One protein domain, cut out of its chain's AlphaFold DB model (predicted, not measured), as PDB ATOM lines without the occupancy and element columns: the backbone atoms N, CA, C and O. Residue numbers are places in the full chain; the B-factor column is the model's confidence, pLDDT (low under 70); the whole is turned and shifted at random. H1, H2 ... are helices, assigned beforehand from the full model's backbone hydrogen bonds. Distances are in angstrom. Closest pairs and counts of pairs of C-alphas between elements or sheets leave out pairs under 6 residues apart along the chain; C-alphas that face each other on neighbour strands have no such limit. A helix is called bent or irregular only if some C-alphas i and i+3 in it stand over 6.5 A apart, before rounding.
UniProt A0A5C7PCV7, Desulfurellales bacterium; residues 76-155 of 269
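AT A GLANCE: This is residues 76 to 155 of the 269 residues of a protein of Desulfurellales bacterium (UniProt A0A5C7PCV7). A long helix, H3, is bent into a V; H1 runs the opposite way beside its second arm, H3b, and the short helix H4 sits in the V's opening, near the middle of the domain. H2 lies toward the other end, by the start of the first arm, H3a, where residues 102 to 107 stick out. The 80 printed residues hold four named helices, H1 to H4 in order, and no named strand: the class is all helix. The whole is only just compact, close to loose, with a radius of gyration of the C-alphas of 13.8 A, and elongated, spanning 42 by 24 by 14 A.

IN THESE COORDINATES: H3, residues 108 to 135, was assigned as one helix by its hydrogen bonds but is bent: C-alphas 118 and 121 are 7.9 A apart. Its arms are H3a, residues 108 to 118, 15.5 A long, and H3b, residues 121 to 135, 21.4 A, ending at C-alpha 135 (-50.660, 6.418, 56.576). H1, residues 76 to 92, measures 24.1 A from C-alpha 76 at (-61.901, 5.738, 49.004). H2 is residues 98 to 103 and H4 residues 151 to 154.

HOW THE PARTS SIT: H3a and H3b are about perpendicular, at 77 degrees. H1 and H3b touch, closest at the C-alphas of Glu 84 and Trp 126, 5.9 A, opposite ways at a steep tilt of 42 degrees. H4 is close to H1 but not clearly touching, closest at C-alphas 92 and 154, 6.6 A. H2 and H3a only just touch, with 3 pairs of C-alphas within 8 A, only at the corner; C-alphas 100 and 108 are closest, 6.1 A. Every O i to N i+4 pair is within hydrogen-bond range in H1, H2, H3a and H3b; H4 is too short for one.

THE WHOLE: The C-alphas of Asp 76 and Pro 106 are farthest apart, 43.6 A. The printed part has no cut. The link H3 to H4 is long, 15 residues. Residues 140 to 142 have pLDDT under 70.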
ATOM      1  N   ASP A  76     -62.234   4.371  48.599       88.38
ATOM      2  CA  ASP A  76     -61.901   5.738  49.004       88.38
ATOM      3  C   ASP A  76     -60.420   6.058  48.758       88.38
ATOM      4  O   ASP A  76     -60.087   7.223  48.547       88.38
ATOM      5  N   LEU A  77     -59.551   5.040  48.685       90.00
ATOM      6  CA  LEU A  77     -58.144   5.209  48.320       90.00
ATOM      7  C   LEU A  77     -58.008   5.710  46.878       90.00
ATOM      8  O   LEU A  77     -57.352   6.720  46.636       90.00
ATOM      9  N   ASP A  78     -58.689   5.066  45.931       89.81
ATOM     10  CA  ASP A  78     -58.631   5.447  44.513       89.81
ATOM     11  C   ASP A  78     -59.185   6.858  44.281       89.81
ATOM     12  O   ASP A  78     -58.620   7.656  43.526       89.81
ATOM     13  N   LYS A  79     -60.273   7.209  44.981       91.88
ATOM     14  CA  LYS A  79     -60.829   8.569  44.956       91.88
ATOM     15  C   LYS A  79     -59.847   9.587  45.523       91.88
ATOM     16  O   LYS A  79     -59.694  10.653  44.929       91.88
ATOM     17  N   ALA A  80     -59.182   9.259  46.631       91.94
ATOM     18  CA  ALA A  80     -58.186  10.123  47.252       91.94
ATOM     19  C   ALA A  80     -56.987  10.357  46.324       91.94
ATOM     20  O   ALA A  80     -56.561  11.497  46.169       91.94
ATOM     21  N   VAL A  81     -56.488   9.314  45.652       92.56
ATOM     22  CA  VAL A  81     -55.397   9.424  44.667       92.56
ATOM     23  C   VAL A  81     -55.811  10.295  43.479       92.56
ATOM     24  O   VAL A  81     -55.061  11.179  43.065       92.56
ATOM     25  N   ARG A  82     -57.024  10.106  42.948       94.00
ATOM     26  CA  ARG A  82     -57.542  10.949  41.860       94.00
ATOM     27  C   ARG A  82     -57.654  12.412  42.291       94.00
ATOM     28  O   ARG A  82     -57.190  13.299  41.576       94.00
ATOM     29  N   ARG A  83     -58.221  12.657  43.475       94.38
ATOM     30  CA  ARG A  83     -58.391  14.001  44.035       94.38
ATOM     31  C   ARG A  83     -57.052  14.677  44.335       94.38
ATOM     32  O   ARG A  83     -56.912  15.871  44.091       94.38
ATOM     33  N   GLU A  84     -56.068  13.925  44.822       94.81
ATOM     34  CA  GLU A  84     -54.702  14.413  45.043       94.81
ATOM     35  C   GLU A  84     -54.106  14.959  43.748       94.81
ATOM     36  O   GLU A  84     -53.607  16.083  43.741       94.81
ATOM     37  N   LYS A  85     -54.238  14.210  42.646       94.31
ATOM     38  CA  LYS A  85     -53.736  14.620  41.333       94.31
ATOM     39  C   LYS A  85     -54.449  15.866  40.804       94.31
ATOM     40  O   LYS A  85     -53.789  16.778  40.317       94.31
ATOM     41  N   GLU A  86     -55.775  15.929  40.925       95.38
ATOM     42  CA  GLU A  86     -56.565  17.108  40.538       95.38
ATOM     43  C   GLU A  86     -56.123  18.364  41.302       95.38
ATOM     44  O   GLU A  86     -55.843  19.400  40.698       95.38
ATOM     45  N   LEU A  87     -56.022  18.265  42.633       95.06
ATOM     46  CA  LEU A  87     -55.580  19.373  43.478       95.06
ATOM     47  C   LEU A  87     -54.138  19.764  43.168       95.06
ATOM     48  O   LEU A  87     -53.833  20.948  43.117       95.06
ATOM     49  N   ARG A  88     -53.256  18.792  42.918       94.44
ATOM     50  CA  ARG A  88     -51.859  19.048  42.567       94.44
ATOM     51  C   ARG A  88     -51.738  19.897  41.305       94.44
ATOM     52  O   ARG A  88     -50.967  20.851  41.306       94.44
ATOM     53  N   GLU A  89     -52.474  19.567  40.248       94.06
ATOM     54  CA  GLU A  89     -52.438  20.352  39.010       94.06
ATOM     55  C   GLU A  89     -53.069  21.736  39.200       94.06
ATOM     56  O   GLU A  89     -52.509  22.727  38.738       94.06
ATOM     57  N   LYS A  90     -54.155  21.836  39.978       93.94
ATOM     58  CA  LYS A  90     -54.767  23.125  40.321       93.94
ATOM     59  C   LYS A  90     -53.832  24.031  41.131       93.94
ATOM     60  O   LYS A  90     -53.721  25.213  40.838       93.94
ATOM     61  N   ILE A  91     -53.138  23.484  42.129       94.88
ATOM     62  CA  ILE A  91     -52.223  24.234  43.003       94.88
ATOM     63  C   ILE A  91     -51.001  24.733  42.228       94.88
ATOM     64  O   ILE A  91     -50.486  25.805  42.537       94.88
ATOM     65  N   LYS A  92     -50.522  23.974  41.233       93.06
ATOM     66  CA  LYS A  92     -49.410  24.402  40.370       93.06
ATOM     67  C   LYS A  92     -49.771  25.609  39.509       93.06
ATOM     68  O   LYS A  92     -48.876  26.380  39.164       93.06
ATOM     69  N   ASP A  93     -51.043  25.774  39.159       91.31
ATOM     70  CA  ASP A  93     -51.479  26.903  38.349       91.31
ATOM     71  C   ASP A  93     -51.239  28.236  39.077       91.31
ATOM     72  O   ASP A  93     -51.625  28.443  40.232       91.31
ATOM     73  N   GLY A  94     -50.532  29.143  38.405       88.25
ATOM     74  CA  GLY A  94     -50.114  30.428  38.965       88.25
ATOM     75  C   GLY A  94     -49.124  30.353  40.137       88.25
ATOM     76  O   GLY A  94     -48.881  31.385  40.766       88.25
ATOM     77  N   MET A  95     -48.558  29.182  40.449       92.69
ATOM     78  CA  MET A  95     -47.547  29.033  41.497       92.69
ATOM     79  C   MET A  95     -46.242  29.729  41.073       92.69
ATOM     80  O   MET A  95     -45.752  29.456  39.976       92.69
ATOM     81  N   PRO A  96     -45.646  30.608  41.905       92.62
ATOM     82  CA  PRO A  96     -44.362  31.219  41.567       92.62
ATOM     83  C   PRO A  96     -43.267  30.159  41.412       92.62
ATOM     84  O   PRO A  96     -43.279  29.164  42.137       92.62
ATOM     85  N   THR A  97     -42.296  30.357  40.527       92.12
ATOM     86  CA  THR A  97     -41.222  29.374  40.312       92.12
ATOM     87  C   THR A  97     -40.227  29.358  41.472       92.12
ATOM     88  O   THR A  97     -40.185  30.257  42.321       92.12
ATOM     89  N   ALA A  98     -39.411  28.304  41.549       90.06
ATOM     90  CA  ALA A  98     -38.361  28.203  42.559       90.06
ATOM     91  C   ALA A  98     -37.326  29.330  42.421       90.06
ATOM     92  O   ALA A  98     -36.823  29.827  43.430       90.06
ATOM     93  N   ALA A  99     -37.038  29.763  41.189       86.56
ATOM     94  CA  ALA A  99     -36.151  30.889  40.932       86.56
ATOM     95  C   ALA A  99     -36.758  32.207  41.430       86.56
ATOM     96  O   ALA A  99     -36.064  32.951  42.122       86.56
ATOM     97  N   GLU A 100     -38.047  32.455  41.165       88.69
ATOM     98  CA  GLU A 100     -38.753  33.652  41.641       88.69
ATOM     99  C   GLU A 100     -38.726  33.748  43.169       88.69
ATOM    100  O   GLU A 100     -38.335  34.774  43.709       88.69
ATOM    101  N   MET A 101     -39.050  32.673  43.893       90.81
ATOM    102  CA  MET A 101     -39.012  32.719  45.363       90.81
ATOM    103  C   MET A 101     -37.609  32.861  45.929       90.81
ATOM    104  O   MET A 101     -37.424  33.468  46.980       90.81
ATOM    105  N   ARG A 102     -36.620  32.253  45.268       88.25
ATOM    106  CA  ARG A 102     -35.237  32.300  45.734       88.25
ATOM    107  C   ARG A 102     -34.617  33.669  45.498       88.25
ATOM    108  O   ARG A 102     -33.827  34.102  46.326       88.25
ATOM    109  N   ARG A 103     -34.903  34.295  44.357       85.38
ATOM    110  CA  ARG A 103     -34.299  35.574  43.956       85.38
ATOM    111  C   ARG A 103     -35.104  36.782  44.406       85.38
ATOM    112  O   ARG A 103     -34.530  37.853  44.580       85.38
ATOM    113  N   ASN A 104     -36.400  36.579  44.616       89.81
ATOM    114  CA  ASN A 104     -37.370  37.593  44.988       89.81
ATOM    115  C   ASN A 104     -37.315  38.817  44.049       89.81
ATOM    116  O   ASN A 104     -36.921  39.903  44.485       89.81
ATOM    117  N   PRO A 105     -37.638  38.653  42.747       90.25
ATOM    118  CA  PRO A 105     -37.802  39.791  41.856       90.25
ATOM    119  C   PRO A 105     -38.979  40.677  42.289       90.25
ATOM    120  O   PRO A 105     -39.889  40.202  42.982       90.25
ATOM    121  N   PRO A 106     -38.999  41.956  41.877       89.06
ATOM    122  CA  PRO A 106     -40.120  42.848  42.148       89.06
ATOM    123  C   PRO A 106     -41.459  42.212  41.738       89.06
ATOM    124  O   PRO A 106     -41.611  41.701  40.630       89.06
ATOM    125  N   GLY A 107     -42.432  42.206  42.655       90.31
ATOM    126  CA  GLY A 107     -43.754  41.599  42.447       90.31
ATOM    127  C   GLY A 107     -43.851  40.087  42.714       90.31
ATOM    128  O   GLY A 107     -44.961  39.551  42.726       90.31
ATOM    129  N   ALA A 108     -42.746  39.381  42.991       91.69
ATOM    130  CA  ALA A 108     -42.788  37.949  43.318       91.69
ATOM    131  C   ALA A 108     -43.552  37.659  44.616       91.69
ATOM    132  O   ALA A 108     -44.323  36.698  44.677       91.69
ATOM    133  N   LEU A 109     -43.375  38.507  45.634       91.00
ATOM    134  CA  LEU A 109     -44.097  38.396  46.900       91.00
ATOM    135  C   LEU A 109     -45.610  38.544  46.696       91.00
ATOM    136  O   LEU A 109     -46.369  37.694  47.155       91.00
ATOM    137  N   ASP A 110     -46.046  39.562  45.954       93.06
ATOM    138  CA  ASP A 110     -47.469  39.797  45.688       93.06
ATOM    139  C   ASP A 110     -48.083  38.644  44.890       93.06
ATOM    140  O   ASP A 110     -49.157  38.144  45.233       93.06
ATOM    141  N   LYS A 111     -47.367  38.156  43.866       92.12
ATOM    142  CA  LYS A 111     -47.753  36.964  43.099       92.12
ATOM    143  C   LYS A 111     -47.918  35.752  44.019       92.12
ATOM    144  O   LYS A 111     -48.917  35.039  43.917       92.12
ATOM    145  N   HIS A 112     -46.975  35.534  44.939       93.88
ATOM    146  CA  HIS A 112     -47.047  34.451  45.917       93.88
ATOM    147  C   HIS A 112     -48.247  34.598  46.854       93.88
ATOM    148  O   HIS A 112     -49.004  33.642  47.006       93.88
ATOM    149  N   MET A 113     -48.474  35.786  47.416       94.75
ATOM    150  CA  MET A 113     -49.598  36.051  48.319       94.75
ATOM    151  C   MET A 113     -50.952  35.856  47.626       94.75
ATOM    152  O   MET A 113     -51.850  35.226  48.184       94.75
ATOM    153  N   GLN A 114     -51.107  36.343  46.393       94.69
ATOM    154  CA  GLN A 114     -52.333  36.162  45.609       94.69
ATOM    155  C   GLN A 114     -52.564  34.694  45.238       94.69
ATOM    156  O   GLN A 114     -53.697  34.210  45.246       94.69
ATOM    157  N   TRP A 115     -51.502  33.971  44.885       95.12
ATOM    158  CA  TRP A 115     -51.577  32.534  44.645       95.12
ATOM    159  C   TRP A 115     -51.963  31.769  45.917       95.12
ATOM    160  O   TRP A 115     -52.857  30.921  45.866       95.12
ATOM    161  N   GLU A 116     -51.353  32.093  47.058       94.88
ATOM    162  CA  GLU A 116     -51.630  31.437  48.334       94.88
ATOM    163  C   GLU A 116     -53.072  31.695  48.773       94.88
ATOM    164  O   GLU A 116     -53.783  30.755  49.121       94.88
ATOM    165  N   ALA A 117     -53.544  32.941  48.684       94.88
ATOM    166  CA  ALA A 117     -54.913  33.305  49.031       94.88
ATOM    167  C   ALA A 117     -55.950  32.517  48.214       94.88
ATOM    168  O   ALA A 117     -56.930  32.026  48.776       94.88
ATOM    169  N   ARG A 118     -55.713  32.337  46.906       94.12
ATOM    170  CA  ARG A 118     -56.601  31.571  46.015       94.12
ATOM    171  C   ARG A 118     -56.581  30.069  46.297       94.12
ATOM    172  O   ARG A 118     -57.618  29.421  46.192       94.12
ATOM    173  N   ASN A 119     -55.421  29.519  46.656       95.12
ATOM    174  CA  ASN A 119     -55.220  28.073  46.779       95.12
ATOM    175  C   ASN A 119     -55.216  27.555  48.225       95.12
ATOM    176  O   ASN A 119     -55.115  26.349  48.429       95.12
ATOM    177  N   LYS A 120     -55.342  28.413  49.245       93.94
ATOM    178  CA  LYS A 120     -55.182  28.048  50.667       93.94
ATOM    179  C   LYS A 120     -55.987  26.816  51.085       93.94
ATOM    180  O   LYS A 120     -55.449  25.915  51.727       93.94
ATOM    181  N   ALA A 121     -57.267  26.774  50.721       93.62
ATOM    182  CA  ALA A 121     -58.154  25.672  51.082       93.62
ATOM    183  C   ALA A 121     -57.823  24.380  50.312       93.62
ATOM    184  O   ALA A 121     -57.809  23.300  50.898       93.62
ATOM    185  N   ASP A 122     -57.465  24.498  49.032       94.56
ATOM    186  CA  ASP A 122     -57.056  23.367  48.193       94.56
ATOM    187  C   ASP A 122     -55.718  22.777  48.659       94.56
ATOM    188  O   ASP A 122     -55.556  21.561  48.723       94.56
ATOM    189  N   ILE A 123     -54.782  23.635  49.070       95.31
ATOM    190  CA  ILE A 123     -53.513  23.245  49.687       95.31
ATOM    191  C   ILE A 123     -53.761  22.499  51.000       95.31
ATOM    192  O   ILE A 123     -53.099  21.495  51.265       95.31
ATOM    193  N   ALA A 124     -54.682  22.979  51.838       94.19
ATOM    194  CA  ALA A 124     -55.006  22.325  53.102       94.19
ATOM    195  C   ALA A 124     -55.600  20.922  52.880       94.19
ATOM    196  O   ALA A 124     -55.128  19.956  53.482       94.19
ATOM    197  N   GLU A 125     -56.558  20.804  51.955       94.19
ATOM    198  CA  GLU A 125     -57.151  19.529  51.533       94.19
ATOM    199  C   GLU A 125     -56.072  18.579  50.983       94.19
ATOM    200  O   GLU A 125     -55.928  17.451  51.459       94.19
ATOM    201  N   TRP A 126     -55.230  19.055  50.057       95.31
ATOM    202  CA  TRP A 126     -54.138  18.274  49.468       95.31
ATOM    203  C   TRP A 126     -53.146  17.769  50.525       95.31
ATOM    204  O   TRP A 126     -52.781  16.591  50.526       95.31
ATOM    205  N   LYS A 127     -52.746  18.628  51.476       94.44
ATOM    206  CA  LYS A 127     -51.844  18.245  52.576       94.44
ATOM    207  C   LYS A 127     -52.442  17.132  53.432       94.44
ATOM    208  O   LYS A 127     -51.716  16.215  53.818       94.44
ATOM    209  N   ASN A 128     -53.734  17.201  53.737       93.94
ATOM    210  CA  ASN A 128     -54.411  16.185  54.538       93.94
ATOM    211  C   ASN A 128     -54.548  14.862  53.776       93.94
ATOM    212  O   ASN A 128     -54.216  13.811  54.329       93.94
ATOM    213  N   ILE A 129     -54.920  14.914  52.492       93.25
ATOM    214  CA  ILE A 129     -54.971  13.732  51.625       93.25
ATOM    215  C   ILE A 129     -53.601  13.052  51.568       93.25
ATOM    216  O   ILE A 129     -53.516  11.852  51.817       93.25
ATOM    217  N   ARG A 130     -52.518  13.804  51.331       92.94
ATOM    218  CA  ARG A 130     -51.147  13.265  51.292       92.94
ATOM    219  C   ARG A 130     -50.747  12.556  52.582       92.94
ATOM    220  O   ARG A 130     -50.140  11.491  52.518       92.94
ATOM    221  N   ARG A 131     -51.104  13.103  53.748       92.12
ATOM    222  CA  ARG A 131     -50.808  12.467  55.045       92.12
ATOM    223  C   ARG A 131     -51.597  11.180  55.259       92.12
ATOM    224  O   ARG A 131     -51.032  10.206  55.739       92.12
ATOM    225  N   ARG A 132     -52.876  11.156  54.878       92.50
ATOM    226  CA  ARG A 132     -53.700   9.939  54.948       92.50
ATOM    227  C   ARG A 132     -53.235   8.871  53.955       92.50
ATOM    228  O   ARG A 132     -53.183   7.704  54.317       92.50
ATOM    229  N   LEU A 133     -52.833   9.259  52.740       92.00
ATOM    230  CA  LEU A 133     -52.240   8.345  51.754       92.00
ATOM    231  C   LEU A 133     -50.921   7.743  52.252       92.00
ATOM    232  O   LEU A 133     -50.660   6.565  52.024       92.00
ATOM    233  N   TRP A 134     -50.104   8.538  52.944       90.56
ATOM    234  CA  TRP A 134     -48.883   8.050  53.581       90.56
ATOM    235  C   TRP A 134     -49.184   7.074  54.724       90.56
ATOM    236  O   TRP A 134     -48.571   6.013  54.773       90.56
ATOM    237  N   ALA A 135     -50.187   7.363  55.562       88.75
ATOM    238  CA  ALA A 135     -50.660   6.418  56.576       88.75
ATOM    239  C   ALA A 135     -51.143   5.095  55.949       88.75
ATOM    240  O   ALA A 135     -50.824   4.031  56.460       88.75
ATOM    241  N   SER A 136     -51.832   5.146  54.803       87.44
ATOM    242  CA  SER A 136     -52.256   3.958  54.041       87.44
ATOM    243  C   SER A 136     -51.120   3.183  53.358       87.44
ATOM    244  O   SER A 136     -51.393   2.199  52.676       87.44
ATOM    245  N   GLY A 137     -49.867   3.644  53.440       83.62
ATOM    246  CA  GLY A 137     -48.737   3.034  52.730       83.62
ATOM    247  C   GLY A 137     -48.755   3.234  51.208       83.62
ATOM    248  O   GLY A 137     -47.971   2.610  50.500       83.62
ATOM    249  N   ALA A 138     -49.623   4.108  50.685       81.00
ATOM    250  CA  ALA A 138     -49.725   4.397  49.252       81.00
ATOM    251  C   ALA A 138     -48.656   5.394  48.761       81.00
ATOM    252  O   ALA A 138     -48.450   5.550  47.558       81.00
ATOM    253  N   VAL A 139     -47.984   6.090  49.684       77.56
ATOM    254  CA  VAL A 139     -46.846   6.975  49.398       77.56
ATOM    255  C   VAL A 139     -45.563   6.283  49.844       77.56
ATOM    256  O   VAL A 139     -45.516   5.690  50.917       77.56
ATOM    257  N   GLU A 140     -44.519   6.388  49.025       69.12
ATOM    258  CA  GLU A 140     -43.223   5.761  49.268       69.12
ATOM    259  C   GLU A 140     -42.630   6.140  50.643       69.12
ATOM    260  O   GLU A 140     -42.508   7.318  50.990       69.12
ATOM    261  N   SER A 141     -42.246   5.121  51.419       59.84
ATOM    262  CA  SER A 141     -41.745   5.243  52.802       59.84
ATOM    263  C   SER A 141     -40.373   5.936  52.909       59.84
ATOM    264  O   SER A 141     -39.964   6.367  53.984       59.84
ATOM    265  N   SER A 142     -39.664   6.103  51.787       65.44
ATOM    266  CA  SER A 142     -38.367   6.794  51.709       65.44
ATOM    267  C   SER A 142     -38.466   8.309  51.955       65.44
ATOM    268  O   SER A 142     -37.458   8.972  52.212       65.44
ATOM    269  N   VAL A 143     -39.676   8.877  51.908       70.75
ATOM    270  CA  VAL A 143     -39.918  10.307  52.110       70.75
ATOM    271  C   VAL A 143     -40.018  10.628  53.603       70.75
ATOM    272  O   VAL A 143     -40.888  10.119  54.305       70.75
ATOM    273  N   SER A 144     -39.163  11.536  54.092       78.56
ATOM    274  CA  SER A 144     -39.233  12.004  55.485       78.56
ATOM    275  C   SER A 144     -40.600  12.628  55.818       78.56
ATOM    276  O   SER A 144     -41.188  13.306  54.974       78.56
ATOM    277  N   ASP A 145     -41.065  12.491  57.067       77.00
ATOM    278  CA  ASP A 145     -42.347  13.040  57.567       77.00
ATOM    279  C   ASP A 145     -42.538  14.535  57.227       77.00
ATOM    280  O   ASP A 145     -43.627  14.991  56.877       77.00
ATOM    281  N   ARG A 146     -41.448  15.316  57.233       78.12
ATOM    282  CA  ARG A 146     -41.479  16.745  56.878       78.12
ATOM    283  C   ARG A 146     -41.807  16.994  55.404       78.12
ATOM    284  O   ARG A 146     -42.394  18.027  55.086       78.12
ATOM    285  N   SER A 147     -41.438  16.065  54.530       83.00
ATOM    286  CA  SER A 147     -41.547  16.194  53.077       83.00
ATOM    287  C   SER A 147     -42.847  15.615  52.514       83.00
ATOM    288  O   SER A 147     -43.251  16.015  51.427       83.00
ATOM    289  N   VAL A 148     -43.549  14.736  53.243       86.88
ATOM    290  CA  VAL A 148     -44.765  14.044  52.756       86.88
ATOM    291  C   VAL A 148     -45.800  15.010  52.165       86.88
ATOM    292  O   VAL A 148     -46.344  14.762  51.085       86.88
ATOM    293  N   ALA A 149     -46.043  16.126  52.856       89.31
ATOM    294  CA  ALA A 149     -47.039  17.138  52.504       89.31
ATOM    295  C   ALA A 149     -46.415  18.535  52.300       89.31
ATOM    296  O   ALA A 149     -47.033  19.558  52.614       89.31
ATOM    297  N   ASN A 150     -45.167  18.590  51.821       91.31
ATOM    298  CA  ASN A 150     -44.500  19.850  51.514       91.31
ATOM    299  C   ASN A 150     -44.918  20.365  50.126       91.31
ATOM    300  O   ASN A 150     -44.592  19.764  49.106       91.31
ATOM    301  N   VAL A 151     -45.617  21.500  50.097       91.75
ATOM    302  CA  VAL A 151     -46.117  22.124  48.858       91.75
ATOM    303  C   VAL A 151     -44.977  22.640  47.987       91.75
ATOM    304  O   VAL A 151     -45.099  22.620  46.770       91.75
ATOM    305  N   GLU A 152     -43.844  23.022  48.579       89.25
ATOM    306  CA  GLU A 152     -42.681  23.522  47.832       89.25
ATOM    307  C   GLU A 152     -42.124  22.485  46.846       89.25
ATOM    308  O   GLU A 152     -41.537  22.850  45.833       89.25
ATOM    309  N   MET A 153     -42.371  21.189  47.076       88.50
ATOM    310  CA  MET A 153     -41.995  20.123  46.140       88.50
ATOM    311  C   MET A 153     -42.779  20.163  44.822       88.50
ATOM    312  O   MET A 153     -42.388  19.516  43.853       88.50
ATOM    313  N   LEU A 154     -43.911  20.868  44.787       90.12
ATOM    314  CA  LEU A 154     -44.722  21.035  43.583       90.12
ATOM    315  C   LEU A 154     -44.222  22.173  42.692       90.12
ATOM    316  O   LEU A 154     -44.632  22.248  41.534       90.12
ATOM    317  N   ARG A 155     -43.358  23.039  43.229       90.62
ATOM    318  CA  ARG A 155     -42.886  24.242  42.559       90.62
ATOM    319  C   ARG A 155     -42.019  23.884  41.356       90.62
ATOM    320  O   ARG A 155     -41.138  23.029  41.447       90.62
TER     321      ARG A 155